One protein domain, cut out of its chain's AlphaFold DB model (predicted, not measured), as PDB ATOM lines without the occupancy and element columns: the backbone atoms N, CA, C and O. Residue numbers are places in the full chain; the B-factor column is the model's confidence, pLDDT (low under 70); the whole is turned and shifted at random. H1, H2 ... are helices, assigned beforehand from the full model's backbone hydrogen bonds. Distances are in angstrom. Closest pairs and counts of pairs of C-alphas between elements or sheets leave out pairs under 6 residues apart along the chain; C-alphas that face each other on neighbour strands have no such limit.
ATOM      1  N   ASN A  77     226.539 192.401 386.252       84.31
ATOM      2  CA  ASN A  77     226.339 191.147 385.533       84.31
ATOM      3  C   ASN A  77     227.520 190.929 384.576       84.31
ATOM      4  O   ASN A  77     227.976 191.876 383.943       84.31
ATOM      5  N   LEU A  78     227.990 189.684 384.471       89.81
ATOM      6  CA  LEU A  78     229.056 189.298 383.534       89.81
ATOM      7  C   LEU A  78     228.600 189.312 382.069       89.81
ATOM      8  O   LEU A  78     229.435 189.348 381.181       89.81
ATOM      9  N   ILE A  79     227.288 189.246 381.839       91.06
ATOM     10  CA  ILE A  79     226.660 189.330 380.521       91.06
ATOM     11  C   ILE A  79     225.782 190.577 380.550       91.06
ATOM     12  O   ILE A  79     224.937 190.713 381.447       91.06
ATOM     13  N   SER A  80     226.000 191.490 379.611       92.12
ATOM     14  CA  SER A  80     225.144 192.662 379.429       92.12
ATOM     15  C   SER A  80     223.773 192.268 378.871       92.12
ATOM     16  O   SER A  80     223.587 191.186 378.318       92.12
ATOM     17  N   GLU A  81     222.780 193.148 378.997       90.50
ATOM     18  CA  GLU A  81     221.440 192.872 378.458       90.50
ATOM     19  C   GLU A  81     221.441 192.746 376.928       90.50
ATOM     20  O   GLU A  81     220.728 191.906 376.381       90.50
ATOM     21  N   LEU A  82     222.287 193.522 376.241       92.69
ATOM     22  CA  LEU A  82     222.440 193.453 374.787       92.69
ATOM     23  C   LEU A  82     223.017 192.102 374.349       92.69
ATOM     24  O   LEU A  82     222.489 191.461 373.443       92.69
ATOM     25  N   GLU A  83     224.077 191.649 375.014       93.00
ATOM     26  CA  GLU A  83     224.688 190.348 374.739       93.00
ATOM     27  C   GLU A  83     223.724 189.199 375.036       93.00
ATOM     28  O   GLU A  83     223.644 188.242 374.264       93.00
ATOM     29  N   ALA A  84     222.956 189.299 376.124       93.00
ATOM     30  CA  ALA A  84     221.922 188.326 376.448       93.00
ATOM     31  C   ALA A  84     220.864 188.243 375.336       93.00
ATOM     32  O   ALA A  84     220.528 187.142 374.906       93.00
ATOM     33  N   ALA A  85     220.394 189.385 374.820       92.25
ATOM     34  CA  ALA A  85     219.436 189.428 373.715       92.25
ATOM     35  C   ALA A  85     219.984 188.763 372.442       92.25
ATOM     36  O   ALA A  85     219.284 187.976 371.808       92.25
ATOM     37  N   GLN A  86     221.250 189.014 372.104       93.62
ATOM     38  CA  GLN A  86     221.900 188.368 370.961       93.62
ATOM     39  C   GLN A  86     222.048 186.855 371.156       93.62
ATOM     40  O   GLN A  86     221.802 186.088 370.230       93.62
ATOM     41  N   GLY A  87     222.399 186.407 372.364       91.81
ATOM     42  CA  GLY A  87     222.493 184.978 372.658       91.81
ATOM     43  C   GLY A  87     221.142 184.256 372.613       91.81
ATOM     44  O   GLY A  87     221.081 183.084 372.256       91.81
ATOM     45  N   ILE A  88     220.048 184.952 372.934       91.12
ATOM     46  CA  ILE A  88     218.687 184.426 372.768       91.12
ATOM     47  C   ILE A  88     218.328 184.323 371.284       91.12
ATOM     48  O   ILE A  88     217.815 183.288 370.871       91.12
ATOM     49  N   ALA A  89     218.657 185.340 370.481       91.12
ATOM     50  CA  ALA A  89     218.454 185.295 369.033       91.12
ATOM     51  C   ALA A  89     219.206 184.118 368.389       91.12
ATOM     52  O   ALA A  89     218.642 183.408 367.567       91.12
ATOM     53  N   ASP A  90     220.438 183.832 368.826       90.75
ATOM     54  CA  ASP A  90     221.192 182.662 368.352       90.75
ATOM     55  C   ASP A  90     220.491 181.332 368.660       90.75
ATOM     56  O   ASP A  90     220.559 180.403 367.855       90.75
ATOM     57  N   ILE A  91     219.806 181.233 369.801       89.31
ATOM     58  CA  ILE A  91     219.002 180.053 370.144       89.31
ATOM     59  C   ILE A  91     217.733 179.986 369.293       89.31
ATOM     60  O   ILE A  91     217.371 178.912 368.819       89.31
ATOM     61  N   ASP A  92     217.049 181.111 369.095       86.69
ATOM     62  CA  ASP A  92     215.802 181.164 368.326       86.69
ATOM     63  C   ASP A  92     216.029 180.884 366.831       86.69
ATOM     64  O   ASP A  92     215.217 180.213 366.195       86.69
ATOM     65  N   GLU A  93     217.161 181.329 366.285       87.81
ATOM     66  CA  GLU A  93     217.607 181.036 364.919       87.81
ATOM     67  C   GLU A  93     218.201 179.622 364.770       87.81
ATOM     68  O   GLU A  93     218.526 179.194 363.663       87.81
ATOM     69  N   GLY A  94     218.354 178.883 365.872       85.88
ATOM     70  CA  GLY A  94     218.915 177.535 365.881       85.88
ATOM     71  C   GLY A  94     220.431 177.471 365.652       85.88
ATOM     72  O   GLY A  94     220.944 176.385 365.385       85.88
ATOM     73  N   ARG A  95     221.158 178.595 365.768       88.62
ATOM     74  CA  ARG A  95     222.635 178.630 365.752       88.62
ATOM     75  C   ARG A  95     223.228 177.969 366.994       88.62
ATOM     76  O   ARG A  95     224.231 177.268 366.894       88.62
ATOM     77  N   ALA A  96     222.580 178.166 368.140       88.31
ATOM     78  CA  ALA A  96     222.916 177.505 369.390       88.31
ATOM     79  C   ALA A  96     221.762 176.608 369.833       88.31
ATOM     80  O   ALA A  96     220.607 177.026 369.906       88.31
ATOM     81  N   THR A  97     222.073 175.356 370.147       85.56
ATOM     82  CA  THR A  97     221.048 174.396 370.574       85.56
ATOM     83  C   THR A  97     220.694 174.576 372.041       85.56
ATOM     84  O   THR A  97     219.521 174.750 372.363       85.56
ATOM     85  N   ASP A  98     221.702 174.594 372.911       87.81
ATOM     86  CA  ASP A  98     221.557 174.704 374.357       87.81
ATOM     87  C   ASP A  98     222.484 175.775 374.967       87.81
ATOM     88  O   ASP A  98     223.228 176.479 374.282       87.81
ATOM     89  N   GLY A  99     222.442 175.922 376.295       88.56
ATOM     90  CA  GLY A  99     223.295 176.881 376.999       88.56
ATOM     91  C   GLY A  99     224.788 176.527 377.004       88.56
ATOM     92  O   GLY A  99     225.605 177.413 377.241       88.56
ATOM     93  N   ALA A 100     225.159 175.262 376.772       89.81
ATOM     94  CA  ALA A 100     226.557 174.844 376.657       89.81
ATOM     95  C   ALA A 100     227.127 175.244 375.293       89.81
ATOM     96  O   ALA A 100     228.229 175.774 375.207       89.81
ATOM     97  N   ASP A 101     226.347 175.023 374.243       90.44
ATOM     98  CA  ASP A 101     226.647 175.409 372.873       90.44
ATOM     99  C   ASP A 101     226.730 176.933 372.750       90.44
ATOM    100  O   ASP A 101     227.747 177.469 372.312       90.44
ATOM    101  N   LEU A 102     225.743 177.650 373.302       92.38
ATOM    102  CA  LEU A 102     225.777 179.110 373.355       92.38
ATOM    103  C   LEU A 102     227.005 179.635 374.117       92.38
ATOM    104  O   LEU A 102     227.602 180.638 373.723       92.38
ATOM    105  N   GLN A 103     227.405 178.958 375.200       94.62
ATOM    106  CA  GLN A 103     228.618 179.316 375.931       94.62
ATOM    107  C   GLN A 103     229.864 179.140 375.060       94.62
ATOM    108  O   GLN A 103     230.672 180.058 374.992       94.62
ATOM    109  N   ARG A 104     230.008 178.014 374.357       93.56
ATOM    110  CA  ARG A 104     231.166 177.767 373.484       93.56
ATOM    111  C   ARG A 104     231.240 178.741 372.311       93.56
ATOM    112  O   ARG A 104     232.334 179.169 371.964       93.56
ATOM    113  N   GLN A 105     230.099 179.075 371.710       93.44
ATOM    114  CA  GLN A 105     230.040 179.908 370.509       93.44
ATOM    115  C   GLN A 105     230.193 181.402 370.811       93.44
ATOM    116  O   GLN A 105     230.944 182.091 370.126       93.44
ATOM    117  N   ARG A 106     229.479 181.915 371.824       93.62
ATOM    118  CA  ARG A 106     229.385 183.363 372.080       93.62
ATOM    119  C   ARG A 106     230.080 183.815 373.359       93.62
ATOM    120  O   ARG A 106     230.574 184.935 373.415       93.62
ATOM    121  N   PHE A 107     230.117 182.972 374.386       94.31
ATOM    122  CA  PHE A 107     230.596 183.362 375.715       94.31
ATOM    123  C   PHE A 107     231.695 182.431 376.257       94.31
ATOM    124  O   PHE A 107     231.553 181.916 377.373       94.31
ATOM    125  N   PRO A 108     232.797 182.198 375.513       94.88
ATOM    126  CA  PRO A 108     233.785 181.171 375.861       94.88
ATOM    127  C   PRO A 108     234.476 181.438 377.205       94.88
ATOM    128  O   PRO A 108     234.842 180.504 377.914       94.88
ATOM    129  N   GLU A 109     234.592 182.707 377.594       95.00
ATOM    130  CA  GLU A 109     235.217 183.139 378.851       95.00
ATOM    131  C   GLU A 109     234.253 183.113 380.047       95.00
ATOM    132  O   GLU A 109     234.665 183.205 381.206       95.00
ATOM    133  N   ILE A 110     232.950 182.992 379.789       94.00
ATOM    134  CA  ILE A 110     231.931 183.058 380.829       94.00
ATOM    135  C   ILE A 110     231.601 181.638 381.292       94.00
ATOM    136  O   ILE A 110     231.315 180.769 380.466       94.00
ATOM    137  N   PRO A 111     231.552 181.380 382.613       94.12
ATOM    138  CA  PRO A 111     231.163 180.074 383.116       94.12
ATOM    139  C   PRO A 111     229.793 179.657 382.577       94.12
ATOM    140  O   PRO A 111     228.821 180.407 382.696       94.12
ATOM    141  N   GLN A 112     229.680 178.425 382.078       92.31
ATOM    142  CA  GLN A 112     228.433 177.868 381.537       92.31
ATOM    143  C   GLN A 112     227.236 178.073 382.475       92.31
ATOM    144  O   GLN A 112     226.144 178.438 382.048       92.31
ATOM    145  N   ARG A 113     227.442 177.928 383.790       91.75
ATOM    146  CA  ARG A 113     226.397 178.165 384.796       91.75
ATOM    147  C   ARG A 113     225.827 179.589 384.748       91.75
ATOM    148  O   ARG A 113     224.642 179.773 385.018       91.75
ATOM    149  N   THR A 114     226.651 180.588 384.444       92.81
ATOM    150  CA  THR A 114     226.232 181.989 384.300       92.81
ATOM    151  C   THR A 114     225.401 182.178 383.036       92.81
ATOM    152  O   THR A 114     224.344 182.800 383.115       92.81
ATOM    153  N   VAL A 115     225.809 181.569 381.919       92.56
ATOM    154  CA  VAL A 115     225.037 181.562 380.663       92.56
ATOM    155  C   VAL A 115     223.672 180.904 380.881       92.56
ATOM    156  O   VAL A 115     222.643 181.511 380.601       92.56
ATOM    157  N   CYS A 116     223.621 179.731 381.518       90.25
ATOM    158  CA  CYS A 116     222.353 179.067 381.841       90.25
ATOM    159  C   CYS A 116     221.459 179.902 382.775       90.25
ATOM    160  O   CYS A 116     220.242 179.912 382.621       90.25
ATOM    161  N   ARG A 117     222.035 180.624 383.750       90.56
ATOM    162  CA  ARG A 117     221.273 181.549 384.612       90.56
ATOM    163  C   ARG A 117     220.712 182.733 383.832       90.56
ATOM    164  O   ARG A 117     219.606 183.170 384.142       90.56
ATOM    165  N   MET A 118     221.469 183.257 382.868       91.62
ATOM    166  CA  MET A 118     221.001 184.300 381.957       91.62
ATOM    167  C   MET A 118     219.810 183.777 381.145       91.62
ATOM    168  O   MET A 118     218.728 184.345 381.250       91.62
ATOM    169  N   LEU A 119     219.942 182.623 380.491       90.44
ATOM    170  CA  LEU A 119     218.851 182.001 379.727       90.44
ATOM    171  C   LEU A 119     217.605 181.745 380.592       90.44
ATOM    172  O   LEU A 119     216.486 182.077 380.200       90.44
ATOM    173  N   PHE A 120     217.799 181.264 381.822       89.19
ATOM    174  CA  PHE A 120     216.716 181.056 382.781       89.19
ATOM    175  C   PHE A 120     215.976 182.352 383.140       89.19
ATOM    176  O   PHE A 120     214.749 182.338 383.252       89.19
ATOM    177  N   LYS A 121     216.694 183.470 383.329       88.56
ATOM    178  CA  LYS A 121     216.071 184.784 383.579       88.56
ATOM    179  C   LYS A 121     215.187 185.222 382.411       88.56
ATOM    180  O   LYS A 121     214.165 185.854 382.652       88.56
ATOM    181  N   HIS A 122     215.547 184.839 381.191       87.00
ATOM    182  CA  HIS A 122     214.773 185.098 379.978       87.00
ATOM    183  C   HIS A 122     213.731 184.009 379.667       87.00
ATOM    184  O   HIS A 122     213.183 183.963 378.571       87.00
ATOM    185  N   GLY A 123     213.420 183.134 380.630       85.56
ATOM    186  CA  GLY A 123     212.350 182.141 380.502       85.56
ATOM    187  C   GLY A 123     212.728 180.882 379.721       85.56
ATOM    188  O   GLY A 123     211.898 179.985 379.588       85.56
ATOM    189  N   LEU A 124     213.976 180.755 379.268       83.94
ATOM    190  CA  LEU A 124     214.471 179.561 378.593       83.94
ATOM    191  C   LEU A 124     214.916 178.535 379.652       83.94
ATOM    192  O   LEU A 124     216.037 178.575 380.163       83.94
ATOM    193  N   LYS A 125     213.987 177.652 380.050       73.12
ATOM    194  CA  LYS A 125     214.203 176.570 381.033       73.12
ATOM    195  C   LYS A 125     214.217 175.192 380.359       73.12
ATOM    196  O   LYS A 125     213.468 174.966 379.415       73.12
ATOM    197  N   GLY A 126     214.979 174.249 380.920       58.41
ATOM    198  CA  GLY A 126     215.065 172.856 380.446       58.41
ATOM    199  C   GLY A 126     216.211 172.628 379.456       58.41
ATOM    200  O   GLY A 126     216.961 173.555 379.190       58.41
ATOM    201  N   PHE A 127     216.383 171.400 378.951       57.47
ATOM    202  CA  PHE A 127     217.349 171.024 377.903       57.47
ATOM    203  C   PHE A 127     217.047 171.787 376.600       57.47
ATOM    204  O   PHE A 127     216.387 171.240 375.718       57.47
ATOM    205  N   ILE A 128     217.409 173.075 376.528       58.84
ATOM    206  CA  ILE A 128     216.951 173.970 375.459       58.84
ATOM    207  C   ILE A 128     217.309 173.335 374.110       58.84
ATOM    208  O   ILE A 128     218.424 172.869 373.904       58.84
ATOM    209  N   ARG A 129     216.301 173.245 373.244       60.44
ATOM    210  CA  ARG A 129     216.382 172.973 371.810       60.44
ATOM    211  C   ARG A 129     215.280 173.813 371.180       60.44
ATOM    212  O   ARG A 129     214.105 173.502 371.378       60.44
ATOM    213  N   ARG A 130     215.619 174.867 370.439       59.09
ATOM    214  CA  ARG A 130     214.645 175.581 369.601       59.09
ATOM    215  C   ARG A 130     215.005 175.454 368.127       59.09
ATOM    216  O   ARG A 130     215.900 176.113 367.636       59.09
ATOM    217  N   HIS A 131     214.255 174.588 367.447       57.84
ATOM    218  CA  HIS A 131     213.860 174.702 366.040       57.84
ATOM    219  C   HIS A 131     212.687 173.713 365.830       57.84
ATOM    220  O   HIS A 131     212.798 172.555 366.228       57.84
ATOM    221  N   LYS A 132     211.496 174.105 365.356       54.78
ATOM    222  CA  LYS A 132     211.152 174.314 363.937       54.78
ATOM    223  C   LYS A 132     209.833 175.089 363.800       54.78
ATOM    224  O   LYS A 132     208.854 174.704 364.435       54.78
ATOM    225  N   VAL A 133     209.749 176.008 362.836       52.16
ATOM    226  CA  VAL A 133     208.492 176.225 362.094       52.16
ATOM    227  C   VAL A 133     208.707 175.718 360.671       52.16
ATOM    228  O   VAL A 133     209.607 176.174 359.973       52.16
ATOM    229  N   ILE A 134     207.914 174.729 360.257       61.69
ATOM    230  CA  ILE A 134     207.831 174.300 358.858       61.69
ATOM    231  C   ILE A 134     206.771 175.183 358.198       61.69
ATOM    232  O   ILE A 134     205.591 175.075 358.523       61.69
ATOM    233  N   LEU A 135     207.191 176.055 357.282       63.34
ATOM    234  CA  LEU A 135     206.283 176.821 356.429       63.34
ATOM    235  C   LEU A 135     205.739 175.904 355.320       63.34
ATOM    236  O   LEU A 135     206.516 175.369 354.533       63.34
ATOM    237  N   THR A 136     204.418 175.728 355.237       52.88
ATOM    238  CA  THR A 136     203.726 175.060 354.113       52.88
ATOM    239  C   THR A 136     202.366 175.716 353.852       52.88
ATOM    240  O   THR A 136     201.756 176.235 354.781       52.88
ATOM    241  N   PRO A 137     201.831 175.612 352.625       53.22
ATOM    242  CA  PRO A 137     202.300 176.226 351.393       53.22
ATOM    243  C   PRO A 137     201.604 177.586 351.199       53.22
ATOM    244  O   PRO A 137     200.401 177.639 350.966       53.22
TER     245      PRO A 137
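AT A GLANCE: This is residues 77 to 137 of the 142 residues of an uncharacterized protein of Gymnopus androsaceus JB14 (UniProt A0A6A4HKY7). Three short helices, H1, H2 and H3, pack as a small knot in which each is set at a wide angle to the other two, and a tail with no named element runs away from them to Pro 137 and makes the length of the whole. The printed part has 61 residues, with three named helices in the order H1, H2, H3 and no named strand. Its class is all helix, although under half of the residues, 30 of 61, are in named elements. It is compact, with a radius of gyration of the C-alphas of 11.9 A, and spans 44 by 21 by 20 A.

HOW THE PARTS SIT: H1, residues 81 to 92, is the longest helix. With residues 87 to 91 alone it touches H2, residues 99 to 106; the closest C-alphas, of Gly 87 and Leu 102, are 6.8 A apart. H1 and H2 run opposite ways at a steep tilt of 67 degrees, only just short of about perpendicular. With residues 84 to 88 alone H1 only just touches H3, residues 112 to 121, with 3 pairs of C-alphas within 8 A. The closest C-alphas of H1 and H3, of Ala 84 and Met 118, are 6.9 A apart, and the two helices are about perpendicular at 90 degrees. H2 and H3 touch with 10 such pairs, the closest being the C-alphas of Gly 99 and Cys 116 at 5.4 A, and are about perpendicular at 74 degrees. The helix packing is mostly crossed, with no touching pair at a shallow tilt. In H1, H2 and H3 every O i to N i+4 pair is within hydrogen-bond range.

IN THESE COORDINATES: H1 measures 16.5 A from C-alpha 81 at (221.440, 192.872, 378.458) to C-alpha 92 at (215.802, 181.164, 368.326). H2 measures 10.2 A. H3 measures 14.3 A and ends at C-alpha 121, (216.071, 184.784, 383.579).

THE WHOLE: The C-alphas farthest apart, of Asn 77 and Pro 137, are 44.3 A apart. The printed part has no cut; the link from H1 to H2 is short and that from H2 to H3 tight. Residues 126 to 137 have pLDDT under 70.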